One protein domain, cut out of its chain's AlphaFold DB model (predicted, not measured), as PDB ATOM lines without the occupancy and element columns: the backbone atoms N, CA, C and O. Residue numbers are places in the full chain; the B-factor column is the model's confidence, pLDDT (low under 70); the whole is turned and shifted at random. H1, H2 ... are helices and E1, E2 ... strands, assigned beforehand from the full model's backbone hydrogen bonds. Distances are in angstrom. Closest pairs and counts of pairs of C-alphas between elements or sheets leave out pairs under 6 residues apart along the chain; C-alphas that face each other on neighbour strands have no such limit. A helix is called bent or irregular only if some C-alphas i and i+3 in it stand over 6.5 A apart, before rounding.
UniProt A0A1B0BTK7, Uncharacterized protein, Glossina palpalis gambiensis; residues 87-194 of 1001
ATOM      1  N   GLY A  87     190.853 242.498 166.644       67.44
ATOM      2  CA  GLY A  87     191.949 242.392 165.694       67.44
ATOM      3  C   GLY A  87     192.450 240.962 165.587       67.44
ATOM      4  O   GLY A  87     192.140 240.105 166.424       67.44
ATOM      5  N   PHE A  88     193.233 240.696 164.546       62.81
ATOM      6  CA  PHE A  88     193.983 239.449 164.451       62.81
ATOM      7  C   PHE A  88     195.113 239.484 165.473       62.81
ATOM      8  O   PHE A  88     196.125 240.148 165.271       62.81
ATOM      9  N   LYS A  89     194.916 238.775 166.585       60.25
ATOM     10  CA  LYS A  89     195.923 238.626 167.636       60.25
ATOM     11  C   LYS A  89     196.522 237.215 167.542       60.25
ATOM     12  O   LYS A  89     195.826 236.290 167.108       60.25
ATOM     13  N   PRO A  90     197.802 237.025 167.894       60.81
ATOM     14  CA  PRO A  90     198.372 235.690 168.025       60.81
ATOM     15  C   PRO A  90     197.681 234.967 169.193       60.81
ATOM     16  O   PRO A  90     197.493 235.543 170.268       60.81
ATOM     17  N   VAL A  91     197.246 233.729 168.970       61.00
ATOM     18  CA  VAL A  91     196.507 232.923 169.948       61.00
ATOM     19  C   VAL A  91     197.075 231.510 170.004       61.00
ATOM     20  O   VAL A  91     197.473 230.950 168.982       61.00
ATOM     21  N   ASP A  92     197.057 230.920 171.198       63.84
ATOM     22  CA  ASP A  92     197.413 229.522 171.402       63.84
ATOM     23  C   ASP A  92     196.602 228.589 170.500       63.84
ATOM     24  O   ASP A  92     195.389 228.739 170.304       63.84
ATOM     25  N   LEU A  93     197.269 227.538 170.022       69.81
ATOM     26  CA  LEU A  93     196.661 226.476 169.219       69.81
ATOM     27  C   LEU A  93     195.457 225.819 169.916       69.81
ATOM     28  O   LEU A  93     194.524 225.380 169.245       69.81
ATOM     29  N   SER A  94     195.431 225.807 171.253       67.94
ATOM     30  CA  SER A  94     194.298 225.327 172.051       67.94
ATOM     31  C   SER A  94     193.001 226.067 171.700       67.94
ATOM     32  O   SER A  94     191.971 225.437 171.460       67.94
ATOM     33  N   TYR A  95     193.055 227.392 171.566       68.38
ATOM     34  CA  TYR A  95     191.900 228.224 171.238       68.38
ATOM     35  C   TYR A  95     191.367 227.946 169.830       68.38
ATOM     36  O   TYR A  95     190.156 227.935 169.616       68.38
ATOM     37  N   VAL A  96     192.260 227.671 168.874       73.00
ATOM     38  CA  VAL A  96     191.893 227.336 167.487       73.00
ATOM     39  C   VAL A  96     191.298 225.926 167.394       73.00
ATOM     40  O   VAL A  96     190.348 225.692 166.642       73.00
ATOM     41  N   VAL A  97     191.814 224.978 168.185       76.12
ATOM     42  CA  VAL A  97     191.355 223.581 168.193       76.12
ATOM     43  C   VAL A  97     190.052 223.403 168.985       76.12
ATOM     44  O   VAL A  97     189.242 222.556 168.615       76.12
ATOM     45  N   LEU A  98     189.784 224.209 170.018       76.56
ATOM     46  CA  LEU A  98     188.572 224.131 170.851       76.56
ATOM     47  C   LEU A  98     187.234 224.153 170.071       76.56
ATOM     48  O   LEU A  98     186.398 223.270 170.302       76.56
ATOM     49  N   PRO A  99     186.976 225.093 169.137       77.44
ATOM     50  CA  PRO A  99     185.734 225.097 168.365       77.44
ATOM     51  C   PRO A  99     185.630 223.874 167.443       77.44
ATOM     52  O   PRO A  99     184.554 223.296 167.318       77.44
ATOM     53  N   LEU A 100     186.742 223.415 166.859       82.50
ATOM     54  CA  LEU A 100     186.766 222.202 166.032       82.50
ATOM     55  C   LEU A 100     186.511 220.946 166.865       82.50
ATOM     56  O   LEU A 100     185.793 220.048 166.430       82.50
ATOM     57  N   ARG A 101     187.052 220.907 168.085       81.81
ATOM     58  CA  ARG A 101     186.799 219.862 169.071       81.81
ATOM     59  C   ARG A 101     185.331 219.820 169.467       81.81
ATOM     60  O   ARG A 101     184.733 218.759 169.391       81.81
ATOM     61  N   SER A 102     184.743 220.944 169.861       80.00
ATOM     62  CA  SER A 102     183.324 220.988 170.248       80.00
ATOM     63  C   SER A 102     182.392 220.624 169.086       80.00
ATOM     64  O   SER A 102     181.422 219.896 169.291       80.00
ATOM     65  N   GLU A 103     182.715 221.045 167.857       81.38
ATOM     66  CA  GLU A 103     181.998 220.629 166.648       81.38
ATOM     67  C   GLU A 103     182.154 219.115 166.394       81.38
ATOM     68  O   GLU A 103     181.158 218.436 166.135       81.38
ATOM     69  N   PHE A 104     183.360 218.556 166.552       84.12
ATOM     70  CA  PHE A 104     183.617 217.113 166.461       84.12
ATOM     71  C   PHE A 104     182.865 216.317 167.535       84.12
ATOM     72  O   PHE A 104     182.202 215.339 167.205       84.12
ATOM     73  N   GLU A 105     182.922 216.729 168.803       82.38
ATOM     74  CA  GLU A 105     182.236 216.059 169.913       82.38
ATOM     75  C   GLU A 105     180.717 216.102 169.732       82.38
ATOM     76  O   GLU A 105     180.041 215.092 169.940       82.38
ATOM     77  N   PHE A 106     180.180 217.246 169.294       81.94
ATOM     78  CA  PHE A 106     178.767 217.374 168.961       81.94
ATOM     79  C   PHE A 106     178.380 216.380 167.864       81.94
ATOM     80  O   PHE A 106     177.445 215.604 168.055       81.94
ATOM     81  N   LEU A 107     179.105 216.356 166.743       80.81
ATOM     82  CA  LEU A 107     178.792 215.453 165.636       80.81
ATOM     83  C   LEU A 107     178.971 213.978 166.031       80.81
ATOM     84  O   LEU A 107     178.092 213.166 165.746       80.81
ATOM     85  N   PHE A 108     180.039 213.639 166.755       79.88
ATOM     86  CA  PHE A 108     180.341 212.277 167.192       79.88
ATOM     87  C   PHE A 108     179.289 211.729 168.162       79.88
ATOM     88  O   PHE A 108     178.876 210.582 168.015       79.88
ATOM     89  N   ARG A 109     178.811 212.538 169.121       78.31
ATOM     90  CA  ARG A 109     177.736 212.142 170.057       78.31
ATOM     91  C   ARG A 109     176.396 211.901 169.364       78.31
ATOM     92  O   ARG A 109     175.572 211.166 169.898       78.31
ATOM     93  N   HIS A 110     176.169 212.529 168.209       74.00
ATOM     94  CA  HIS A 110     174.936 212.360 167.440       74.00
ATOM     95  C   HIS A 110     175.006 211.187 166.451       74.00
ATOM     96  O   HIS A 110     173.967 210.592 166.181       74.00
ATOM     97  N   THR A 111     176.193 210.819 165.946       72.38
ATOM     98  CA  THR A 111     176.365 209.682 165.017       72.38
ATOM     99  C   THR A 111     176.706 208.362 165.712       72.38
ATOM    100  O   THR A 111     176.249 207.295 165.293       72.38
ATOM    101  N   PHE A 112     177.501 208.406 166.784       71.62
ATOM    102  CA  PHE A 112     177.958 207.239 167.544       71.62
ATOM    103  C   PHE A 112     177.331 207.205 168.941       71.62
ATOM    104  O   PHE A 112     176.952 208.230 169.498       71.62
ATOM    105  N   ASN A 113     177.221 206.013 169.534       67.56
ATOM    106  CA  ASN A 113     176.621 205.863 170.859       67.56
ATOM    107  C   ASN A 113     177.525 206.486 171.944       67.56
ATOM    108  O   ASN A 113     178.633 206.001 172.182       67.56
ATOM    109  N   ALA A 114     177.051 207.557 172.586       60.94
ATOM    110  CA  ALA A 114     177.825 208.347 173.543       60.94
ATOM    111  C   ALA A 114     178.195 207.574 174.821       60.94
ATOM    112  O   ALA A 114     179.288 207.776 175.342       60.94
ATOM    113  N   THR A 115     177.346 206.649 175.286       57.88
ATOM    114  CA  THR A 115     177.554 205.921 176.554       57.88
ATOM    115  C   THR A 115     178.642 204.848 176.467       57.88
ATOM    116  O   THR A 115     179.326 204.583 177.447       57.88
ATOM    117  N   LYS A 116     178.870 204.253 175.287       61.47
ATOM    118  CA  LYS A 116     179.943 203.257 175.080       61.47
ATOM    119  C   LYS A 116     181.325 203.885 174.867       61.47
ATOM    120  O   LYS A 116     182.330 203.201 175.015       61.47
ATOM    121  N   ASN A 117     181.377 205.172 174.520       66.88
ATOM    122  CA  ASN A 117     182.598 205.871 174.108       66.88
ATOM    123  C   ASN A 117     183.059 206.930 175.125       66.88
ATOM    124  O   ASN A 117     183.870 207.796 174.805       66.88
ATOM    125  N   GLU A 118     182.567 206.874 176.359       67.31
ATOM    126  CA  GLU A 118     182.933 207.821 177.416       67.31
ATOM    127  C   GLU A 118     184.427 207.729 177.791       67.31
ATOM    128  O   GLU A 118     185.097 208.748 177.954       67.31
ATOM    129  N   SER A 119     184.990 206.514 177.774       63.97
ATOM    130  CA  SER A 119     186.429 206.258 177.959       63.97
ATOM    131  C   SER A 119     187.309 206.820 176.831       63.97
ATOM    132  O   SER A 119     188.490 207.103 177.034       63.97
ATOM    133  N   PHE A 120     186.746 207.001 175.633       75.12
ATOM    134  CA  PHE A 120     187.419 207.686 174.532       75.12
ATOM    135  C   PHE A 120     187.421 209.198 174.768       75.12
ATOM    136  O   PHE A 120     188.472 209.819 174.642       75.12
ATOM    137  N   PHE A 121     186.295 209.789 175.186       71.50
ATOM    138  CA  PHE A 121     186.220 211.220 175.505       71.50
ATOM    139  C   PHE A 121     187.099 211.621 176.697       71.50
ATOM    140  O   PHE A 121     187.650 212.726 176.693       71.50
ATOM    141  N   SER A 122     187.281 210.740 177.686       68.38
ATOM    142  CA  SER A 122     188.202 210.989 178.801       68.38
ATOM    143  C   SER A 122     189.659 211.014 178.330       68.38
ATOM    144  O   SER A 122     190.353 212.001 178.574       68.38
ATOM    145  N   LYS A 123     190.103 210.019 177.547       67.06
ATOM    146  CA  LYS A 123     191.447 210.008 176.931       67.06
ATOM    147  C   LYS A 123     191.664 211.188 175.984       67.06
ATOM    148  O   LYS A 123     192.711 211.824 176.011       67.06
ATOM    149  N   PHE A 124     190.652 211.532 175.196       76.25
ATOM    150  CA  PHE A 124     190.680 212.672 174.283       76.25
ATOM    151  C   PHE A 124     190.813 214.011 175.023       76.25
ATOM    152  O   PHE A 124     191.557 214.892 174.593       76.25
ATOM    153  N   SER A 125     190.134 214.145 176.166       72.81
ATOM    154  CA  SER A 125     190.250 215.313 177.044       72.81
ATOM    155  C   SER A 125     191.623 215.398 177.708       72.81
ATOM    156  O   SER A 125     192.189 216.485 177.759       72.81
ATOM    157  N   ILE A 126     192.184 214.266 178.150       74.00
ATOM    158  CA  ILE A 126     193.539 214.196 178.720       74.00
ATOM    159  C   ILE A 126     194.577 214.646 177.685       74.00
ATOM    160  O   ILE A 126     195.366 215.540 177.977       74.00
ATOM    161  N   CYS A 127     194.535 214.117 176.457       70.31
ATOM    162  CA  CYS A 127     195.471 214.517 175.403       70.31
ATOM    163  C   CYS A 127     195.353 216.005 175.039       70.31
ATOM    164  O   CYS A 127     196.358 216.645 174.731       70.31
ATOM    165  N   TYR A 128     194.136 216.563 175.065       75.69
ATOM    166  CA  TYR A 128     193.910 217.988 174.816       75.69
ATOM    167  C   TYR A 128     194.511 218.856 175.923       75.69
ATOM    168  O   TYR A 128     195.162 219.855 175.629       75.69
ATOM    169  N   ASN A 129     194.346 218.446 177.180       73.44
ATOM    170  CA  ASN A 129     194.922 219.143 178.330       73.44
ATOM    171  C   ASN A 129     196.456 219.031 178.364       73.44
ATOM    172  O   ASN A 129     197.119 219.951 178.827       73.44
ATOM    173  N   GLN A 130     197.021 217.944 177.827       72.75
ATOM    174  CA  GLN A 130     198.467 217.756 177.643       72.75
ATOM    175  C   GLN A 130     199.045 218.532 176.442       72.75
ATOM    176  O   GLN A 130     200.247 218.475 176.204       72.75
ATOM    177  N   GLY A 131     198.218 219.236 175.657       67.69
ATOM    178  CA  GLY A 131     198.680 220.075 174.545       67.69
ATOM    179  C   GLY A 131     199.149 219.320 173.294       67.69
ATOM    180  O   GLY A 131     199.724 219.929 172.392       67.69
ATOM    181  N   ASN A 132     198.891 218.010 173.178       74.38
ATOM    182  CA  ASN A 132     199.325 217.202 172.031       74.38
ATOM    183  C   ASN A 132     198.359 217.326 170.829       74.38
ATOM    184  O   ASN A 132     197.705 216.368 170.397       74.38
ATOM    185  N   PHE A 133     198.237 218.542 170.291       77.38
ATOM    186  CA  PHE A 133     197.302 218.880 169.210       77.38
ATOM    187  C   PHE A 133     197.519 218.107 167.892       77.38
ATOM    188  O   PHE A 133     196.517 217.707 167.290       77.38
ATOM    189  N   PRO A 134     198.754 217.812 167.432       76.38
ATOM    190  CA  PRO A 134     198.966 217.060 166.191       76.38
ATOM    191  C   PRO A 134     198.384 215.642 166.234       76.38
ATOM    192  O   PRO A 134     197.796 215.177 165.252       76.38
ATOM    193  N   VAL A 135     198.503 214.957 167.376       78.12
ATOM    194  CA  VAL A 135     197.939 213.612 167.565       78.12
ATOM    195  C   VAL A 135     196.412 213.670 167.568       78.12
ATOM    196  O   VAL A 135     195.765 212.872 166.890       78.12
ATOM    197  N   ILE A 136     195.828 214.661 168.246       81.69
ATOM    198  CA  ILE A 136     194.373 214.862 168.311       81.69
ATOM    199  C   ILE A 136     193.779 215.116 166.926       81.69
ATOM    200  O   ILE A 136     192.785 214.492 166.554       81.69
ATOM    201  N   VAL A 137     194.397 215.993 166.135       82.50
ATOM    202  CA  VAL A 137     193.906 216.345 164.796       82.50
ATOM    203  C   VAL A 137     194.005 215.147 163.849       82.50
ATOM    204  O   VAL A 137     193.058 214.876 163.106       82.50
ATOM    205  N   LYS A 138     195.088 214.358 163.925       82.06
ATOM    206  CA  LYS A 138     195.218 213.094 163.174       82.06
ATOM    207  C   LYS A 138     194.154 212.070 163.582       82.06
ATOM    208  O   LYS A 138     193.597 211.400 162.713       82.06
ATOM    209  N   LEU A 139     193.840 211.957 164.875       81.06
ATOM    210  CA  LEU A 139     192.777 211.074 165.373       81.06
ATOM    211  C   LEU A 139     191.390 211.516 164.887       81.06
ATOM    212  O   LEU A 139     190.637 210.685 164.374       81.06
ATOM    213  N   MET A 140     191.073 212.813 164.973       84.56
ATOM    214  CA  MET A 140     189.824 213.363 164.436       84.56
ATOM    215  C   MET A 140     189.707 213.076 162.932       84.56
ATOM    216  O   MET A 140     188.669 212.597 162.483       84.56
ATOM    217  N   LEU A 141     190.775 213.289 162.154       84.12
ATOM    218  CA  LEU A 141     190.786 213.019 160.711       84.12
ATOM    219  C   LEU A 141     190.580 211.536 160.372       84.12
ATOM    220  O   LEU A 141     189.829 211.237 159.445       84.12
ATOM    221  N   LYS A 142     191.184 210.606 161.125       83.69
ATOM    222  CA  LYS A 142     190.965 209.158 160.941       83.69
ATOM    223  C   LYS A 142     189.498 208.774 161.148       83.69
ATOM    224  O   LYS A 142     188.934 208.047 160.335       83.69
ATOM    225  N   ILE A 143     188.871 209.295 162.201       82.06
ATOM    226  CA  ILE A 143     187.461 209.014 162.511       82.06
ATOM    227  C   ILE A 143     186.546 209.631 161.454       82.06
ATOM    228  O   ILE A 143     185.644 208.963 160.957       82.06
ATOM    229  N   VAL A 144     186.809 210.881 161.066       83.56
ATOM    230  CA  VAL A 144     186.069 211.563 159.998       83.56
ATOM    231  C   VAL A 144     186.161 210.766 158.693       83.56
ATOM    232  O   VAL A 144     185.140 210.550 158.049       83.56
ATOM    233  N   ASN A 145     187.344 210.270 158.316       82.75
ATOM    234  CA  ASN A 145     187.511 209.441 157.118       82.75
ATOM    235  C   ASN A 145     186.748 208.115 157.214       82.75
ATOM    236  O   ASN A 145     186.056 207.765 156.266       82.75
ATOM    237  N   SER A 146     186.766 207.448 158.371       79.31
ATOM    238  CA  SER A 146     185.970 206.233 158.593       79.31
ATOM    239  C   SER A 146     184.458 206.481 158.473       79.31
ATOM    240  O   SER A 146     183.729 205.629 157.969       79.31
ATOM    241  N   VAL A 147     183.965 207.655 158.889       80.94
ATOM    242  CA  VAL A 147     182.555 208.045 158.692       80.94
ATOM    243  C   VAL A 147     182.224 208.186 157.205       80.94
ATOM    244  O   VAL A 147     181.158 207.742 156.783       80.94
ATOM    245  N   PHE A 148     183.124 208.764 156.405       79.44
ATOM    246  CA  PHE A 148     182.936 208.874 154.953       79.44
ATOM    247  C   PHE A 148     183.006 207.512 154.249       79.44
ATOM    248  O   PHE A 148     182.153 207.238 153.413       79.44
ATOM    249  N   GLU A 149     183.920 206.623 154.646       77.25
ATOM    250  CA  GLU A 149     183.986 205.249 154.119       77.25
ATOM    251  C   GLU A 149     182.702 204.455 154.419       77.25
ATOM    252  O   GLU A 149     182.197 203.729 153.566       77.25
ATOM    253  N   LYS A 150     182.119 204.628 155.613       73.69
ATOM    254  CA  LYS A 150     180.826 204.017 155.975       73.69
ATOM    255  C   LYS A 150     179.638 204.639 155.242       73.69
ATOM    256  O   LYS A 150     178.649 203.951 154.994       73.69
ATOM    257  N   ALA A 151     179.727 205.923 154.896       71.19
ATOM    258  CA  ALA A 151     178.727 206.592 154.069       71.19
ATOM    259  C   ALA A 151     178.734 206.046 152.635       71.19
ATOM    260  O   ALA A 151     177.668 205.781 152.091       71.19
ATOM    261  N   GLU A 152     179.916 205.826 152.055       70.25
ATOM    262  CA  GLU A 152     180.078 205.258 150.707       70.25
ATOM    263  C   GLU A 152     179.625 203.790 150.626       70.25
ATOM    264  O   GLU A 152     179.136 203.353 149.588       70.25
ATOM    265  N   ARG A 153     179.704 203.045 151.738       71.19
ATOM    266  CA  ARG A 153     179.199 201.663 151.860       71.19
ATOM    267  C   ARG A 153     177.702 201.554 152.205       71.19
ATOM    268  O   ARG A 153     177.214 200.445 152.386       71.19
ATOM    269  N   ASN A 154     176.965 202.671 152.289       63.69
ATOM    270  CA  ASN A 154     175.542 202.729 152.681       63.69
ATOM    271  C   ASN A 154     175.214 202.137 154.075       63.69
ATOM    272  O   ASN A 154     174.087 201.722 154.335       63.69
ATOM    273  N   GLU A 155     176.163 202.141 155.012       61.69
ATOM    274  CA  GLU A 155     175.994 201.554 156.357       61.69
ATOM    275  C   GLU A 155     175.463 202.555 157.410       61.69
ATOM    276  O   GLU A 155     175.366 202.241 158.599       61.69
ATOM    277  N   LEU A 156     175.141 203.791 157.008       66.00
ATOM    278  CA  LEU A 156     174.696 204.863 157.907       66.00
ATOM    279  C   LEU A 156     173.168 204.975 157.981       66.00
ATOM    280  O   LEU A 156     172.455 204.814 156.994       66.00
ATOM    281  N   ARG A 157     172.644 205.331 159.161       65.19
ATOM    282  CA  ARG A 157     171.200 205.538 159.363       65.19
ATOM    283  C   ARG A 157     170.737 206.820 158.657       65.19
ATOM    284  O   ARG A 157     171.459 207.812 158.623       65.19
ATOM    285  N   ASN A 158     169.476 206.875 158.218       60.59
ATOM    286  CA  ASN A 158     168.897 208.047 157.526       60.59
ATOM    287  C   ASN A 158     169.009 209.388 158.291       60.59
ATOM    288  O   ASN A 158     169.010 210.455 157.677       60.59
ATOM    289  N   LYS A 159     169.107 209.368 159.629       61.91
ATOM    290  CA  LYS A 159     169.346 210.573 160.451       61.91
ATOM    291  C   LYS A 159     170.796 211.068 160.366       61.91
ATOM    292  O   LYS A 159     171.017 212.277 160.402       61.91
ATOM    293  N   ASP A 160     171.746 210.154 160.196       64.88
ATOM    294  CA  ASP A 160     173.184 210.431 160.127       64.88
ATOM    295  C   ASP A 160     173.562 211.020 158.754       64.88
ATOM    296  O   ASP A 160     174.415 211.907 158.673       64.88
ATOM    297  N   LEU A 161     172.836 210.640 157.690       67.19
ATOM    298  CA  LEU A 161     172.978 211.212 156.341       67.19
ATOM    299  C   LEU A 161     172.771 212.740 156.317       67.19
ATOM    300  O   LEU A 161     173.469 213.451 155.595       67.19
ATOM    301  N   LYS A 162     171.876 213.279 157.162       74.50
ATOM    302  CA  LYS A 162     171.630 214.733 157.273       74.50
ATOM    303  C   LYS A 162     172.810 215.503 157.882       74.50
ATOM    304  O   LYS A 162     172.893 216.718 157.717       74.50
ATOM    305  N   LEU A 163     173.716 214.823 158.589       78.56
ATOM    306  CA  LEU A 163     174.880 215.426 159.245       78.56
ATOM    307  C   LEU A 163     176.144 215.393 158.369       78.56
ATOM    308  O   LEU A 163     177.105 216.101 158.677       78.56
ATOM    309  N   ILE A 164     176.144 214.638 157.263       79.88
ATOM    310  CA  ILE A 164     177.277 214.519 156.325       79.88
ATOM    311  C   ILE A 164     177.802 215.883 155.834       79.88
ATOM    312  O   ILE A 164     179.023 216.066 155.826       79.88
ATOM    313  N   PRO A 165     176.963 216.885 155.494       83.00
ATOM    314  CA  PRO A 165     177.463 218.204 155.100       83.00
ATOM    315  C   PRO A 165     178.303 218.887 156.194       83.00
ATOM    316  O   PRO A 165     179.325 219.509 155.896       83.00
ATOM    317  N   ARG A 166     177.929 218.723 157.474       83.25
ATOM    318  CA  ARG A 166     178.686 219.269 158.615       83.25
ATOM    319  C   ARG A 166     179.982 218.494 158.851       83.25
ATOM    320  O   ARG A 166     181.020 219.118 159.050       83.25
ATOM    321  N   TRP A 167     179.958 217.164 158.720       83.25
ATOM    322  CA  TRP A 167     181.171 216.331 158.734       83.25
ATOM    323  C   TRP A 167     182.151 216.701 157.612       83.25
ATOM    324  O   TRP A 167     183.362 216.718 157.831       83.25
ATOM    325  N   ARG A 168     181.645 217.064 156.426       83.94
ATOM    326  CA  ARG A 168     182.467 217.501 155.284       83.94
ATOM    327  C   ARG A 168     183.128 218.847 155.554       83.94
ATOM    328  O   ARG A 168     184.320 219.003 155.301       83.94
ATOM    329  N   CYS A 169     182.376 219.790 156.122       84.88
ATOM    330  CA  CYS A 169     182.902 221.084 156.554       84.88
ATOM    331  C   CYS A 169     184.011 220.914 157.607       84.88
ATOM    332  O   CYS A 169     185.093 221.487 157.468       84.88
ATOM    333  N   LEU A 170     183.785 220.055 158.608       86.50
ATOM    334  CA  LEU A 170     184.777 219.745 159.637       86.50
ATOM    335  C   LEU A 170     186.041 219.093 159.049       86.50
ATOM    336  O   LEU A 170     187.147 219.499 159.402       86.50
ATOM    337  N   LYS A 171     185.901 218.143 158.109       84.75
ATOM    338  CA  LYS A 171     187.032 217.496 157.412       84.75
ATOM    339  C   LYS A 171     187.956 218.520 156.752       84.75
ATOM    340  O   LYS A 171     189.164 218.474 156.961       84.75
ATOM    341  N   ILE A 172     187.385 219.465 156.005       86.00
ATOM    342  CA  ILE A 172     188.146 220.506 155.299       86.00
ATOM    343  C   ILE A 172     188.885 221.406 156.299       86.00
ATOM    344  O   ILE A 172     190.065 221.702 156.103       86.00
ATOM    345  N   LYS A 173     188.221 221.820 157.387       83.00
ATOM    346  CA  LYS A 173     188.847 222.637 158.442       83.00
ATOM    347  C   LYS A 173     190.006 221.897 159.122       83.00
ATOM    348  O   LYS A 173     191.077 222.474 159.288       83.00
ATOM    349  N   LEU A 174     189.823 220.617 159.457       85.00
ATOM    350  CA  LEU A 174     190.852 219.790 160.095       85.00
ATOM    351  C   LEU A 174     192.041 219.504 159.171       85.00
ATOM    352  O   LEU A 174     193.178 219.517 159.632       85.00
ATOM    353  N   GLN A 175     191.814 219.289 157.871       84.50
ATOM    354  CA  GLN A 175     192.894 219.116 156.889       84.50
ATOM    355  C   GLN A 175     193.732 220.391 156.739       84.50
ATOM    356  O   GLN A 175     194.960 220.319 156.716       84.50
ATOM    357  N   LYS A 176     193.086 221.565 156.700       80.88
ATOM    358  CA  LYS A 176     193.788 222.858 156.686       80.88
ATOM    359  C   LYS A 176     194.643 223.045 157.940       80.88
ATOM    360  O   LYS A 176     195.813 223.394 157.814       80.88
ATOM    361  N   LEU A 177     194.090 222.746 159.115       81.12
ATOM    362  CA  LEU A 177     194.810 222.856 160.384       81.12
ATOM    363  C   LEU A 177     195.965 221.843 160.487       81.12
ATOM    364  O   LEU A 177     197.049 222.195 160.935       81.12
ATOM    365  N   CYS A 178     195.789 220.614 159.991       79.94
ATOM    366  CA  CYS A 178     196.867 219.623 159.929       79.94
ATOM    367  C   CYS A 178     198.018 220.075 159.013       79.94
ATOM    368  O   CYS A 178     199.183 219.876 159.348       79.94
ATOM    369  N   ASN A 179     197.708 220.711 157.880       77.88
ATOM    370  CA  ASN A 179     198.721 221.256 156.975       77.88
ATOM    371  C   ASN A 179     199.446 222.472 157.570       77.88
ATOM    372  O   ASN A 179     200.620 222.672 157.272       77.88
ATOM    373  N   GLN A 180     198.766 223.273 158.396       72.94
ATOM    374  CA  GLN A 180     199.378 224.380 159.136       72.94
ATOM    375  C   GLN A 180     200.316 223.869 160.233       72.94
ATOM    376  O   GLN A 180     201.441 224.340 160.306       72.94
ATOM    377  N   LEU A 181     199.903 222.855 161.001       72.88
ATOM    378  CA  LEU A 181     200.732 222.232 162.045       72.88
ATOM    379  C   LEU A 181     202.000 221.551 161.502       72.88
ATOM    380  O   LEU A 181     202.983 221.427 162.221       72.88
ATOM    381  N   ASN A 182     201.980 221.090 160.248       69.06
ATOM    382  CA  ASN A 182     203.147 220.477 159.607       69.06
ATOM    383  C   ASN A 182     204.144 221.513 159.047       69.06
ATOM    384  O   ASN A 182     205.266 221.142 158.709       69.06
ATOM    385  N   LYS A 183     203.754 222.791 158.911       66.12
ATOM    386  CA  LYS A 183     204.657 223.885 158.525       66.12
ATOM    387  C   LYS A 183     205.223 224.494 159.811       66.12
ATOM    388  O   LYS A 183     204.466 224.830 160.708       66.12
ATOM    389  N   SER A 184     206.539 224.647 159.900       50.41
ATOM    390  CA  SER A 184     207.320 224.974 161.108       50.41
ATOM    391  C   SER A 184     207.082 226.358 161.754       50.41
ATOM    392  O   SER A 184     207.919 226.823 162.520       50.41
ATOM    393  N   ILE A 185     205.957 227.028 161.486       52.28
ATOM    394  CA  ILE A 185     205.593 228.316 162.093       52.28
ATOM    395  C   ILE A 185     204.368 228.088 162.985       52.28
ATOM    396  O   ILE A 185     203.229 228.114 162.522       52.28
ATOM    397  N   ASN A 186     204.600 227.879 164.282       57.41
ATOM    398  CA  ASN A 186     203.562 227.621 165.292       57.41
ATOM    399  C   ASN A 186     202.843 228.895 165.783       57.41
ATOM    400  O   ASN A 186     202.366 228.944 166.912       57.41
ATOM    401  N   ILE A 187     202.745 229.937 164.955       54.91
ATOM    402  CA  ILE A 187     202.046 231.177 165.314       54.91
ATOM    403  C   ILE A 187     200.686 231.169 164.618       54.91
ATOM    404  O   ILE A 187     200.590 231.335 163.403       54.91
ATOM    405  N   SER A 188     199.622 230.945 165.392       58.69
ATOM    406  CA  SER A 188     198.247 231.002 164.891       58.69
ATOM    407  C   SER A 188     197.644 232.366 165.193       58.69
ATOM    408  O   SER A 188     197.533 232.756 166.348       58.69
ATOM    409  N   PHE A 189     197.221 233.088 164.161       60.44
ATOM    410  CA  PHE A 189     196.454 234.319 164.332       60.44
ATOM    411  C   PHE A 189     194.966 233.988 164.326       60.44
ATOM    412  O   PHE A 189     194.473 233.332 163.404       60.44
ATOM    413  N   ALA A 190     194.238 234.456 165.336       61.19
ATOM    414  CA  ALA A 190     192.784 234.403 165.344       61.19
ATOM    415  C   ALA A 190     192.230 235.813 165.527       61.19
ATOM    416  O   ALA A 190     192.778 236.631 166.265       61.19
ATOM    417  N   PHE A 191     191.127 236.095 164.839       65.19
ATOM    418  CA  PHE A 191     190.388 237.323 165.067       65.19
ATOM    419  C   PHE A 191     189.732 237.243 166.446       65.19
ATOM    420  O   PHE A 191     188.799 236.458 166.649       65.19
ATOM    421  N   ILE A 192     190.236 238.029 167.397       65.38
ATOM    422  CA  ILE A 192     189.624 238.162 168.717       65.38
ATOM    423  C   ILE A 192     188.607 239.299 168.614       65.38
ATOM    424  O   ILE A 192     189.026 240.433 168.394       65.38
ATOM    425  N   PRO A 193     187.293 239.027 168.749       61.19
ATOM    426  CA  PRO A 193     186.281 240.071 168.688       61.19
ATOM    427  C   PRO A 193     186.447 241.022 169.872       61.19
ATOM    428  O   PRO A 193     186.544 240.574 171.020       61.19
ATOM    429  N   GLY A 194     186.462 242.319 169.585       65.19
ATOM    430  CA  GLY A 194     186.616 243.359 170.590       65.19
ATOM    431  C   GLY A 194     185.371 243.531 171.457       65.19
ATOM    432  O   GLY A 194     184.313 242.928 171.229       65.19
TER     433      GLY A 194
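AT A GLANCE: This is residues 87 to 194 of the 1001 residues of an uncharacterized protein of Glossina palpalis gambiensis (UniProt A0A1B0BTK7). Three long helices, H1, H3 and H5, lie side by side as a bundle, and H2 packs on the first part of H3 at one side. A small sheet of two strands sits at one end of the bundle, and the short H4 at the other. The printed part has 108 residues with five named helices and two named strands, in the order E1, H1, H2, H3, H4, H5, E2; the sheet is antiparallel and the class is mostly helix. It is compact, with a radius of gyration of the C-alphas of 15.0 A and spans of 43 by 29 by 27 A.

IN THESE COORDINATES: Find C-alpha 87 at (191.949, 242.392, 165.694), where E1, residues 87 to 91, begins. H1, residues 93 to 111, runs 26.7 A with a kink of 30 degrees near residue 100; it is irregular, but only just, with C-alphas 96 and 99 6.6 A apart. Then come H2, residues 118 to 129, 16.5 A; H3, residues 133 to 152, 28.7 A; H4, residues 158 to 161; and H5, residues 164 to 181, 25.3 A. E2, residues 188 to 193, ends at C-alpha 193 (186.281, 240.071, 168.688).

HOW THE PARTS SIT: Start at the hub, H3: it touches H5, opposite ways, closest at C-alphas Val 144 and Lys 171, 6.5 A. With residues 133 to 140 alone it touches H1, closest at C-alphas Phe 104 and Met 140, 7.5 A. H1 touches H5 at a shallow tilt of 27 degrees, closest at C-alphas Leu 100 and Leu 170, 7.1 A. H2 and H3 form a helical hairpin, closest at C-alphas Cys 127 and Ile 136, 7.2 A. H4 is close to H1 but not clearly touching, closest at C-alphas Thr 111 and Asp 160, 5.9 A. Between antiparallel E1 and E2, look for N 91 and O 188, 2.8 A, within hydrogen-bond range. H2, H3 and H5 have every O i to N i+4 pair in range, H1 13 of 15; H4 is too short for one.

THE WHOLE: C-alphas Arg 153 and Gly 194 are the farthest apart, 46.3 A. The printed part has no cut and no long link. Its mean pLDDT is 73.1; 40 residues are under 70, among them 87 to 95 and 182 to 194.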